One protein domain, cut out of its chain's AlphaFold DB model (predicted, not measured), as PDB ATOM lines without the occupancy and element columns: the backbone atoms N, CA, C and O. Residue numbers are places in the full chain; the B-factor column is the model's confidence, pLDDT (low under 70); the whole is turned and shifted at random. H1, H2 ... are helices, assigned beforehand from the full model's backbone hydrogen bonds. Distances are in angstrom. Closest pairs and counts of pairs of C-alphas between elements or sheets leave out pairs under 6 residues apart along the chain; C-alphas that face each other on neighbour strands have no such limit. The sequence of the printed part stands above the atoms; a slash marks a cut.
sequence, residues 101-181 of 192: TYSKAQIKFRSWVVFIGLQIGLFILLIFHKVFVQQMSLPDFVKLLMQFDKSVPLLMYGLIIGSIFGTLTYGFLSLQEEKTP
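Overview. This is residues 101 to 181 of the 192 residues of an uncharacterized protein of Streptococcus mitis (UniProt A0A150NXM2). Two long helices, H1 and H3, pack together and run opposite ways, spreading apart toward one end, where the short helix H2 bridges between them. The 81 printed residues hold three named helices, in the order H1, H2, H3, and no named strand: all helix. The whole is a rod of 58 by 23 by 15 A, only just loose, close to extended, with a radius of gyration of the C-alphas of 17.1 A.

Along the chain. H1, residues 104 to 133, begins at C-alpha 104 (35.697, -26.886, 1.178) and is 41.9 A long. H3, residues 148 to 174, is 37.1 A long and ends at C-alpha 174 (37.453, -29.802, -5.694). H2 is residues 138 to 146, 12.5 A.

Arrangement. H1 and H3 touch, closest at the C-alphas of Phe 115 and Gly 162, 4.7 A, at 35.1 degrees, only just a steep tilt. H1, with residues 127 to 131 alone, touches H2, closest at the C-alphas of Val 131 and Leu 138, 6.6 A, at a steep tilt of 56 degrees, opposite ways. H2 and H3 only just touch, with 3 pairs of C-alphas within 8 A, only at the corner, closest at Leu 145 and Ser 151, C-alphas 5.4 A apart, about perpendicular at 82 degrees. Every O i to N i+4 pair is within hydrogen-bond range in H1 and H2, and 21 of 23 in H3.

Size, cuts and confidence. The printed part has no cut, and both links are tight. Residues 101 to 104, 133, 148 and 174 to 181 have pLDDT under 70.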
ATOM      1  N   THR A 101      26.945 -30.626  -3.822       51.53
ATOM      2  CA  THR A 101      27.993 -29.622  -3.750       51.53
ATOM      3  C   THR A 101      28.690 -29.818  -2.423       51.53
ATOM      4  O   THR A 101      28.077 -29.734  -1.359       51.53
ATOM      5  N   TYR A 102      29.970 -30.163  -2.481       56.28
ATOM      6  CA  TYR A 102      30.766 -30.353  -1.281       56.28
ATOM      7  C   TYR A 102      31.364 -29.010  -0.869       56.28
ATOM      8  O   TYR A 102      32.032 -28.351  -1.659       56.28
ATOM      9  N   SER A 103      31.146 -28.607   0.383       66.31
ATOM     10  CA  SER A 103      31.858 -27.466   0.970       66.31
ATOM     11  C   SER A 103      33.358 -27.771   1.077       66.31
ATOM     12  O   SER A 103      33.725 -28.917   1.349       66.31
ATOM     13  N   LYS A 104      34.234 -26.758   0.968       69.94
ATOM     14  CA  LYS A 104      35.697 -26.886   1.178       69.94
ATOM     15  C   LYS A 104      36.058 -27.715   2.410       69.94
ATOM     16  O   LYS A 104      36.995 -28.511   2.373       69.94
ATOM     17  N   ALA A 105      35.309 -27.546   3.501       71.62
ATOM     18  CA  ALA A 105      35.519 -28.292   4.738       71.62
ATOM     19  C   ALA A 105      35.199 -29.790   4.580       71.62
ATOM     20  O   ALA A 105      35.964 -30.638   5.032       71.62
ATOM     21  N   GLN A 106      34.115 -30.129   3.877       72.00
ATOM     22  CA  GLN A 106      33.732 -31.517   3.601       72.00
ATOM     23  C   GLN A 106      34.706 -32.205   2.640       72.00
ATOM     24  O   GLN A 106      34.988 -33.393   2.800       72.00
ATOM     25  N   ILE A 107      35.247 -31.465   1.668       74.50
ATOM     26  CA  ILE A 107      36.271 -31.955   0.737       74.50
ATOM     27  C   ILE A 107      37.553 -32.302   1.496       74.50
ATOM     28  O   ILE A 107      38.071 -33.412   1.359       74.50
ATOM     29  N   LYS A 108      38.027 -31.383   2.349       77.56
ATOM     30  CA  LYS A 108      39.199 -31.610   3.205       77.56
ATOM     31  C   LYS A 108      38.996 -32.796   4.143       77.56
ATOM     32  O   LYS A 108      39.868 -33.656   4.201       77.56
ATOM     33  N   PHE A 109      37.845 -32.877   4.811       78.12
ATOM     34  CA  PHE A 109      37.530 -33.987   5.711       78.12
ATOM     35  C   PHE A 109      37.549 -35.333   4.981       78.12
ATOM     36  O   PHE A 109      38.191 -36.270   5.436       78.12
ATOM     37  N   ARG A 110      36.913 -35.432   3.809       75.50
ATOM     38  CA  ARG A 110      36.885 -36.679   3.027       75.50
ATOM     39  C   ARG A 110      38.255 -37.079   2.495       75.50
ATOM     40  O   ARG A 110      38.582 -38.259   2.523       75.50
ATOM     41  N   SER A 111      39.056 -36.115   2.048       80.31
ATOM     42  CA  SER A 111      40.444 -36.359   1.648       80.31
ATOM     43  C   SER A 111      41.284 -36.880   2.821       80.31
ATOM     44  O   SER A 111      41.989 -37.876   2.672       80.31
ATOM     45  N   TRP A 112      41.134 -36.285   4.008       77.44
ATOM     46  CA  TRP A 112      41.789 -36.747   5.235       77.44
ATOM     47  C   TRP A 112      41.333 -38.140   5.670       77.44
ATOM     48  O   TRP A 112      42.163 -38.964   6.045       77.44
ATOM     49  N   VAL A 113      40.035 -38.431   5.586       84.19
ATOM     50  CA  VAL A 113      39.492 -39.763   5.888       84.19
ATOM     51  C   VAL A 113      40.084 -40.815   4.952       84.19
ATOM     52  O   VAL A 113      40.453 -41.886   5.416       84.19
ATOM     53  N   VAL A 114      40.226 -40.513   3.656       78.94
ATOM     54  CA  VAL A 114      40.887 -41.422   2.706       78.94
ATOM     55  C   VAL A 114      42.366 -41.588   3.052       78.94
ATOM     56  O   VAL A 114      42.835 -42.718   3.112       78.94
ATOM     57  N   PHE A 115      43.083 -40.499   3.341       77.69
ATOM     58  CA  PHE A 115      44.496 -40.540   3.725       77.69
ATOM     59  C   PHE A 115      44.737 -41.421   4.964       77.69
ATOM     60  O   PHE A 115      45.520 -42.370   4.916       77.69
ATOM     61  N   ILE A 116      44.019 -41.152   6.058       79.38
ATOM     62  CA  ILE A 116      44.150 -41.894   7.319       79.38
ATOM     63  C   ILE A 116      43.644 -43.329   7.158       79.38
ATOM     64  O   ILE A 116      44.299 -44.272   7.598       79.38
ATOM     65  N   GLY A 117      42.490 -43.510   6.512       79.50
ATOM     66  CA  GLY A 117      41.880 -44.821   6.314       79.50
ATOM     67  C   GLY A 117      42.767 -45.759   5.501       79.50
ATOM     68  O   GLY A 117      42.870 -46.938   5.831       79.50
ATOM     69  N   LEU A 118      43.463 -45.239   4.488       79.44
ATOM     70  CA  LEU A 118      44.396 -46.020   3.680       79.44
ATOM     71  C   LEU A 118      45.636 -46.429   4.485       79.44
ATOM     72  O   LEU A 118      46.062 -47.578   4.396       79.44
ATOM     73  N   GLN A 119      46.159 -45.535   5.329       77.62
ATOM     74  CA  GLN A 119      47.282 -45.840   6.216       77.62
ATOM     75  C   GLN A 119      46.925 -46.931   7.234       77.62
ATOM     76  O   GLN A 119      47.664 -47.904   7.392       77.62
ATOM     77  N   ILE A 120      45.767 -46.800   7.891       80.00
ATOM     78  CA  ILE A 120      45.257 -47.795   8.844       80.00
ATOM     79  C   ILE A 120      44.991 -49.126   8.130       80.00
ATOM     80  O   ILE A 120      45.387 -50.180   8.626       80.00
ATOM     81  N   GLY A 121      44.370 -49.089   6.949       78.56
ATOM     82  CA  GLY A 121      44.079 -50.276   6.149       78.56
ATOM     83  C   GLY A 121      45.340 -51.041   5.748       78.56
ATOM     84  O   GLY A 121      45.405 -52.252   5.947       78.56
ATOM     85  N   LEU A 122      46.369 -50.344   5.255       79.19
ATOM     86  CA  LEU A 122      47.669 -50.945   4.938       79.19
ATOM     87  C   LEU A 122      48.330 -51.557   6.179       79.19
ATOM     88  O   LEU A 122      48.889 -52.650   6.101       79.19
ATOM     89  N   PHE A 123      48.232 -50.896   7.332       79.25
ATOM     90  CA  PHE A 123      48.804 -51.396   8.579       79.25
ATOM     91  C   PHE A 123      48.117 -52.677   9.073       79.25
ATOM     92  O   PHE A 123      48.788 -53.655   9.403       79.25
ATOM     93  N   ILE A 124      46.781 -52.711   9.055       80.06
ATOM     94  CA  ILE A 124      45.995 -53.915   9.370       80.06
ATOM     95  C   ILE A 124      46.338 -55.044   8.396       80.06
ATOM     96  O   ILE A 124      46.507 -56.192   8.806       80.06
ATOM     97  N   LEU A 125      46.492 -54.719   7.113       78.06
ATOM     98  CA  LEU A 125      46.848 -55.678   6.076       78.06
ATOM     99  C   LEU A 125      48.226 -56.306   6.314       78.06
ATOM    100  O   LEU A 125      48.399 -57.514   6.159       78.06
ATOM    101  N   LEU A 126      49.189 -55.504   6.760       77.88
ATOM    102  CA  LEU A 126      50.516 -55.964   7.157       77.88
ATOM    103  C   LEU A 126      50.489 -56.874   8.378       77.88
ATOM    104  O   LEU A 126      51.139 -57.921   8.351       77.88
ATOM    105  N   ILE A 127      49.725 -56.510   9.412       76.56
ATOM    106  CA  ILE A 127      49.514 -57.368  10.586       76.56
ATOM    107  C   ILE A 127      48.935 -58.703  10.133       76.56
ATOM    108  O   ILE A 127      49.476 -59.753  10.468       76.56
ATOM    109  N   PHE A 128      47.875 -58.676   9.327       76.94
ATOM    110  CA  PHE A 128      47.220 -59.893   8.873       76.94
ATOM    111  C   PHE A 128      48.168 -60.775   8.057       76.94
ATOM    112  O   PHE A 128      48.286 -61.968   8.325       76.94
ATOM    113  N   HIS A 129      48.897 -60.200   7.101       75.12
ATOM    114  CA  HIS A 129      49.854 -60.952   6.297       75.12
ATOM    115  C   HIS A 129      50.972 -61.559   7.164       75.12
ATOM    116  O   HIS A 129      51.312 -62.733   7.020       75.12
ATOM    117  N   LYS A 130      51.539 -60.802   8.107       77.69
ATOM    118  CA  LYS A 130      52.601 -61.309   8.990       77.69
ATOM    119  C   LYS A 130      52.103 -62.389   9.951       77.69
ATOM    120  O   LYS A 130      52.764 -63.414  10.093       77.69
ATOM    121  N   VAL A 131      50.939 -62.191  10.558       74.19
ATOM    122  CA  VAL A 131      50.394 -63.089  11.586       74.19
ATOM    123  C   VAL A 131      49.746 -64.332  10.975       74.19
ATOM    124  O   VAL A 131      50.009 -65.440  11.428       74.19
ATOM    125  N   PHE A 132      48.930 -64.187   9.930       70.19
ATOM    126  CA  PHE A 132      48.150 -65.302   9.375       70.19
ATOM    127  C   PHE A 132      48.816 -65.990   8.182       70.19
ATOM    128  O   PHE A 132      48.684 -67.206   8.042       70.19
ATOM    129  N   VAL A 133      49.523 -65.250   7.318       69.69
ATOM    130  CA  VAL A 133      50.184 -65.839   6.137       69.69
ATOM    131  C   VAL A 133      51.586 -66.329   6.489       69.69
ATOM    132  O   VAL A 133      51.928 -67.458   6.156       69.69
ATOM    133  N   GLN A 134      52.381 -65.517   7.194       74.00
ATOM    134  CA  GLN A 134      53.745 -65.884   7.605       74.00
ATOM    135  C   GLN A 134      53.828 -66.568   8.979       74.00
ATOM    136  O   GLN A 134      54.925 -66.932   9.388       74.00
ATOM    137  N   GLN A 135      52.697 -66.753   9.675       74.31
ATOM    138  CA  GLN A 135      52.629 -67.384  11.003       74.31
ATOM    139  C   GLN A 135      53.587 -66.764  12.036       74.31
ATOM    140  O   GLN A 135      54.095 -67.442  12.927       74.31
ATOM    141  N   MET A 136      53.849 -65.460  11.923       78.25
ATOM    142  CA  MET A 136      54.666 -64.735  12.888       78.25
ATOM    143  C   MET A 136      53.857 -64.474  14.158       78.25
ATOM    144  O   MET A 136      52.696 -64.062  14.088       78.25
ATOM    145  N   SER A 137      54.470 -64.670  15.324       81.31
ATOM    146  CA  SER A 137      53.818 -64.332  16.586       81.31
ATOM    147  C   SER A 137      53.595 -62.812  16.685       81.31
ATOM    148  O   SER A 137      54.409 -62.010  16.216       81.31
ATOM    149  N   LEU A 138      52.484 -62.392  17.302       76.31
ATOM    150  CA  LEU A 138      52.216 -60.976  17.584       76.31
ATOM    151  C   LEU A 138      53.364 -60.263  18.332       76.31
ATOM    152  O   LEU A 138      53.714 -59.157  17.915       76.31
ATOM    153  N   PRO A 139      53.985 -60.839  19.385       82.56
ATOM    154  CA  PRO A 139      55.099 -60.173  20.062       82.56
ATOM    155  C   PRO A 139      56.334 -60.015  19.162       82.56
ATOM    156  O   PRO A 139      56.974 -58.962  19.196       82.56
ATOM    157  N   ASP A 140      56.632 -60.986  18.296       81.44
ATOM    158  CA  ASP A 140      57.737 -60.859  17.336       81.44
ATOM    159  C   ASP A 140      57.446 -59.807  16.260       81.44
ATOM    160  O   ASP A 140      58.348 -59.089  15.824       81.44
ATOM    161  N   PHE A 141      56.181 -59.656  15.861       79.88
ATOM    162  CA  PHE A 141      55.756 -58.585  14.964       79.88
ATOM    163  C   PHE A 141      55.905 -57.197  15.608       79.88
ATOM    164  O   PHE A 141      56.407 -56.277  14.963       79.88
ATOM    165  N   VAL A 142      55.543 -57.035  16.886       79.50
ATOM    166  CA  VAL A 142      55.776 -55.777  17.624       79.50
ATOM    167  C   VAL A 142      57.272 -55.476  17.709       79.50
ATOM    168  O   VAL A 142      57.692 -54.339  17.492       79.50
ATOM    169  N   LYS A 143      58.101 -56.500  17.935       82.69
ATOM    170  CA  LYS A 143      59.561 -56.363  17.923       82.69
ATOM    171  C   LYS A 143      60.087 -55.934  16.548       82.69
ATOM    172  O   LYS A 143      60.973 -55.090  16.478       82.69
ATOM    173  N   LEU A 144      59.510 -56.455  15.463       78.75
ATOM    174  CA  LEU A 144      59.808 -56.046  14.086       78.75
ATOM    175  C   LEU A 144      59.380 -54.594  13.802       78.75
ATOM    176  O   LEU A 144      60.080 -53.887  13.087       78.75
ATOM    177  N   LEU A 145      58.258 -54.137  14.364       76.00
ATOM    178  CA  LEU A 145      57.803 -52.744  14.257       76.00
ATOM    179  C   LEU A 145      58.729 -51.766  14.985       76.00
ATOM    180  O   LEU A 145      58.984 -50.672  14.485       76.00
ATOM    181  N   MET A 146      59.259 -52.177  16.138       77.50
ATOM    182  CA  MET A 146      60.245 -51.402  16.895       77.50
ATOM    183  C   MET A 146      61.614 -51.334  16.197       77.50
ATOM    184  O   MET A 146      62.429 -50.477  16.532       77.50
ATOM    185  N   GLN A 147      61.882 -52.200  15.209       81.00
ATOM    186  CA  GLN A 147      63.077 -52.097  14.370       81.00
ATOM    187  C   GLN A 147      62.910 -50.971  13.345       81.00
ATOM    188  O   GLN A 147      62.319 -51.166  12.280       81.00
ATOM    189  N   PHE A 148      63.487 -49.808  13.658       67.81
ATOM    190  CA  PHE A 148      63.478 -48.613  12.807       67.81
ATOM    191  C   PHE A 148      63.904 -48.893  11.358       67.81
ATOM    192  O   PHE A 148      63.248 -48.417  10.433       67.81
ATOM    193  N   ASP A 149      64.914 -49.739  11.141       71.88
ATOM    194  CA  ASP A 149      65.415 -50.075   9.797       71.88
ATOM    195  C   ASP A 149      64.349 -50.684   8.872       71.88
ATOM    196  O   ASP A 149      64.418 -50.544   7.652       71.88
ATOM    197  N   LYS A 150      63.341 -51.360   9.437       72.81
ATOM    198  CA  LYS A 150      62.268 -52.018   8.674       72.81
ATOM    199  C   LYS A 150      60.944 -51.268   8.741       72.81
ATOM    200  O   LYS A 150      60.169 -51.327   7.786       72.81
ATOM    201  N   SER A 151      60.669 -50.566   9.837       71.94
ATOM    202  CA  SER A 151      59.416 -49.829  10.021       71.94
ATOM    203  C   SER A 151      59.412 -48.463   9.332       71.94
ATOM    204  O   SER A 151      58.359 -48.033   8.857       71.94
ATOM    205  N   VAL A 152      60.569 -47.808   9.183       76.75
ATOM    206  CA  VAL A 152      60.671 -46.510   8.494       76.75
ATOM    207  C   VAL A 152      60.322 -46.613   7.003       76.75
ATOM    208  O   VAL A 152      59.447 -45.862   6.566       76.75
ATOM    209  N   PRO A 153      60.893 -47.543   6.207       77.62
ATOM    210  CA  PRO A 153      60.519 -47.678   4.797       77.62
ATOM    211  C   PRO A 153      59.026 -47.974   4.623       77.62
ATOM    212  O   PRO A 153      58.363 -47.397   3.767       77.62
ATOM    213  N   LEU A 154      58.477 -48.828   5.486       73.75
ATOM    214  CA  LEU A 154      57.070 -49.213   5.493       73.75
ATOM    215  C   LEU A 154      56.134 -48.011   5.702       73.75
ATOM    216  O   LEU A 154      55.167 -47.829   4.959       73.75
ATOM    217  N   LEU A 155      56.446 -47.173   6.697       78.12
ATOM    218  CA  LEU A 155      55.714 -45.939   6.970       78.12
ATOM    219  C   LEU A 155      55.825 -44.961   5.801       78.12
ATOM    220  O   LEU A 155      54.812 -44.392   5.401       78.12
ATOM    221  N   MET A 156      57.019 -44.814   5.219       81.81
ATOM    222  CA  MET A 156      57.252 -43.950   4.061       81.81
ATOM    223  C   MET A 156      56.410 -44.371   2.854       81.81
ATOM    224  O   MET A 156      55.734 -43.528   2.266       81.81
ATOM    225  N   TYR A 157      56.367 -45.663   2.515       80.19
ATOM    226  CA  TYR A 157      55.514 -46.155   1.428       80.19
ATOM    227  C   TYR A 157      54.029 -45.908   1.705       80.19
ATOM    228  O   TYR A 157      53.317 -45.439   0.815       80.19
ATOM    229  N   GLY A 158      53.567 -46.155   2.934       78.56
ATOM    230  CA  GLY A 158      52.191 -45.850   3.326       78.56
ATOM    231  C   GLY A 158      51.861 -44.365   3.156       78.56
ATOM    232  O   GLY A 158      50.868 -44.027   2.516       78.56
ATOM    233  N   LEU A 159      52.736 -43.476   3.635       83.81
ATOM    234  CA  LEU A 159      52.558 -42.026   3.529       83.81
ATOM    235  C   LEU A 159      52.523 -41.549   2.074       83.81
ATOM    236  O   LEU A 159      51.694 -40.706   1.733       83.81
ATOM    237  N   ILE A 160      53.382 -42.097   1.210       84.44
ATOM    238  CA  ILE A 160      53.404 -41.765  -0.221       84.44
ATOM    239  C   ILE A 160      52.083 -42.179  -0.877       84.44
ATOM    240  O   ILE A 160      51.427 -41.353  -1.512       84.44
ATOM    241  N   ILE A 161      51.656 -43.430  -0.692       81.12
ATOM    242  CA  ILE A 161      50.426 -43.951  -1.306       81.12
ATOM    243  C   ILE A 161      49.202 -43.214  -0.743       81.12
ATOM    244  O   ILE A 161      48.355 -42.744  -1.504       81.12
ATOM    245  N   GLY A 162      49.137 -43.039   0.577       80.69
ATOM    246  CA  GLY A 162      48.102 -42.265   1.257       80.69
ATOM    247  C   GLY A 162      48.008 -40.846   0.710       80.69
ATOM    248  O   GLY A 162      46.912 -40.384   0.401       80.69
ATOM    249  N   SER A 163      49.145 -40.168   0.526       83.44
ATOM    250  CA  SER A 163      49.207 -38.806  -0.016       83.44
ATOM    251  C   SER A 163      48.692 -38.738  -1.454       83.44
ATOM    252  O   SER A 163      47.892 -37.859  -1.777       83.44
ATOM    253  N   ILE A 164      49.052 -39.702  -2.307       84.50
ATOM    254  CA  ILE A 164      48.554 -39.783  -3.689       84.50
ATOM    255  C   ILE A 164      47.025 -39.927  -3.701       84.50
ATOM    256  O   ILE A 164      46.332 -39.141  -4.343       84.50
ATOM    257  N   PHE A 165      46.459 -40.871  -2.949       77.50
ATOM    258  CA  PHE A 165      45.004 -41.064  -2.923       77.50
ATOM    259  C   PHE A 165      44.255 -39.923  -2.214       77.50
ATOM    260  O   PHE A 165      43.174 -39.510  -2.646       77.50
ATOM    261  N   GLY A 166      44.839 -39.348  -1.163       79.69
ATOM    262  CA  GLY A 166      44.310 -38.171  -0.478       79.69
ATOM    263  C   GLY A 166      44.240 -36.954  -1.403       79.69
ATOM    264  O   GLY A 166      43.190 -36.308  -1.488       79.69
ATOM    265  N   THR A 167      45.314 -36.674  -2.147       82.00
ATOM    266  CA  THR A 167      45.380 -35.568  -3.119       82.00
ATOM    267  C   THR A 167      44.490 -35.807  -4.335       82.00
ATOM    268  O   THR A 167      43.793 -34.882  -4.749       82.00
ATOM    269  N   LEU A 168      44.401 -37.039  -4.846       80.50
ATOM    270  CA  LEU A 168      43.448 -37.407  -5.900       80.50
ATOM    271  C   LEU A 168      41.996 -37.210  -5.448       80.50
ATOM    272  O   LEU A 168      41.201 -36.632  -6.184       80.50
ATOM    273  N   THR A 169      41.645 -37.628  -4.226       78.00
ATOM    274  CA  THR A 169      40.309 -37.381  -3.653       78.00
ATOM    275  C   THR A 169      40.034 -35.891  -3.524       78.00
ATOM    276  O   THR A 169      38.948 -35.432  -3.872       78.00
ATOM    277  N   TYR A 170      41.015 -35.126  -3.041       76.31
ATOM    278  CA  TYR A 170      40.894 -33.682  -2.894       76.31
ATOM    279  C   TYR A 170      40.686 -32.996  -4.247       76.31
ATOM    280  O   TYR A 170      39.740 -32.228  -4.386       76.31
ATOM    281  N   GLY A 171      41.511 -33.309  -5.249       78.00
ATOM    282  CA  GLY A 171      41.406 -32.761  -6.602       78.00
ATOM    283  C   GLY A 171      40.103 -33.155  -7.295       78.00
ATOM    284  O   GLY A 171      39.444 -32.336  -7.927       78.00
ATOM    285  N   PHE A 172      39.668 -34.400  -7.125       73.69
ATOM    286  CA  PHE A 172      38.418 -34.860  -7.711       73.69
ATOM    287  C   PHE A 172      37.190 -34.192  -7.083       73.69
ATOM    288  O   PHE A 172      36.248 -33.814  -7.783       73.69
ATOM    289  N   LEU A 173      37.185 -34.040  -5.760       72.19
ATOM    290  CA  LEU A 173      36.101 -33.374  -5.050       72.19
ATOM    291  C   LEU A 173      36.148 -31.851  -5.224       72.19
ATOM    292  O   LEU A 173      35.085 -31.240  -5.245       72.19
ATOM    293  N   SER A 174      37.323 -31.239  -5.410       68.25
ATOM    294  CA  SER A 174      37.453 -29.802  -5.694       68.25
ATOM    295  C   SER A 174      36.943 -29.430  -7.087       68.25
ATOM    296  O   SER A 174      36.342 -28.375  -7.255       68.25
ATOM    297  N   LEU A 175      37.043 -30.332  -8.071       68.19
ATOM    298  CA  LEU A 175      36.351 -30.197  -9.364       68.19
ATOM    299  C   LEU A 175      34.816 -30.255  -9.235       68.19
ATOM    300  O   LEU A 175      34.082 -29.903 -10.162       68.19
ATOM    301  N   GLN A 176      34.313 -30.734  -8.097       62.81
ATOM    302  CA  GLN A 176      32.890 -30.763  -7.757       62.81
ATOM    303  C   GLN A 176      32.503 -29.703  -6.728       62.81
ATOM    304  O   GLN A 176      31.327 -29.614  -6.374       62.81
ATOM    305  N   GLU A 177      33.473 -28.922  -6.258       59.06
ATOM    306  CA  GLU A 177      33.225 -27.748  -5.447       59.06
ATOM    307  C   GLU A 177      32.488 -26.717  -6.300       59.06
ATOM    308  O   GLU A 177      32.751 -26.567  -7.498       59.06
ATOM    309  N   GLU A 178      31.534 -26.024  -5.690       49.34
ATOM    310  CA  GLU A 178      30.850 -24.909  -6.322       49.34
ATOM    311  C   GLU A 178      31.904 -23.944  -6.881       49.34
ATOM    312  O   GLU A 178      32.673 -23.348  -6.121       49.34
ATOM    313  N   LYS A 179      31.908 -23.719  -8.202       44.75
ATOM    314  CA  LYS A 179      32.343 -22.422  -8.720       44.75
ATOM    315  C   LYS A 179      31.315 -21.425  -8.204       44.75
ATOM    316  O   LYS A 179      30.386 -21.065  -8.919       44.75
ATOM    317  N   THR A 180      31.436 -21.027  -6.939       33.69
ATOM    318  CA  THR A 180      30.663 -19.920  -6.397       33.69
ATOM    319  C   THR A 180      30.865 -18.773  -7.387       33.69
ATOM    320  O   THR A 180      32.025 -18.461  -7.686       33.69
ATOM    321  N   PRO A 181      29.813 -18.140  -7.928       34.84
ATOM    322  CA  PRO A 181      29.962 -16.964  -8.772       34.84
ATOM    323  C   PRO A 181      30.372 -15.775  -7.893       34.84
ATOM    324  O   PRO A 181      29.656 -14.790  -7.744       34.84
TER     325      PRO A 181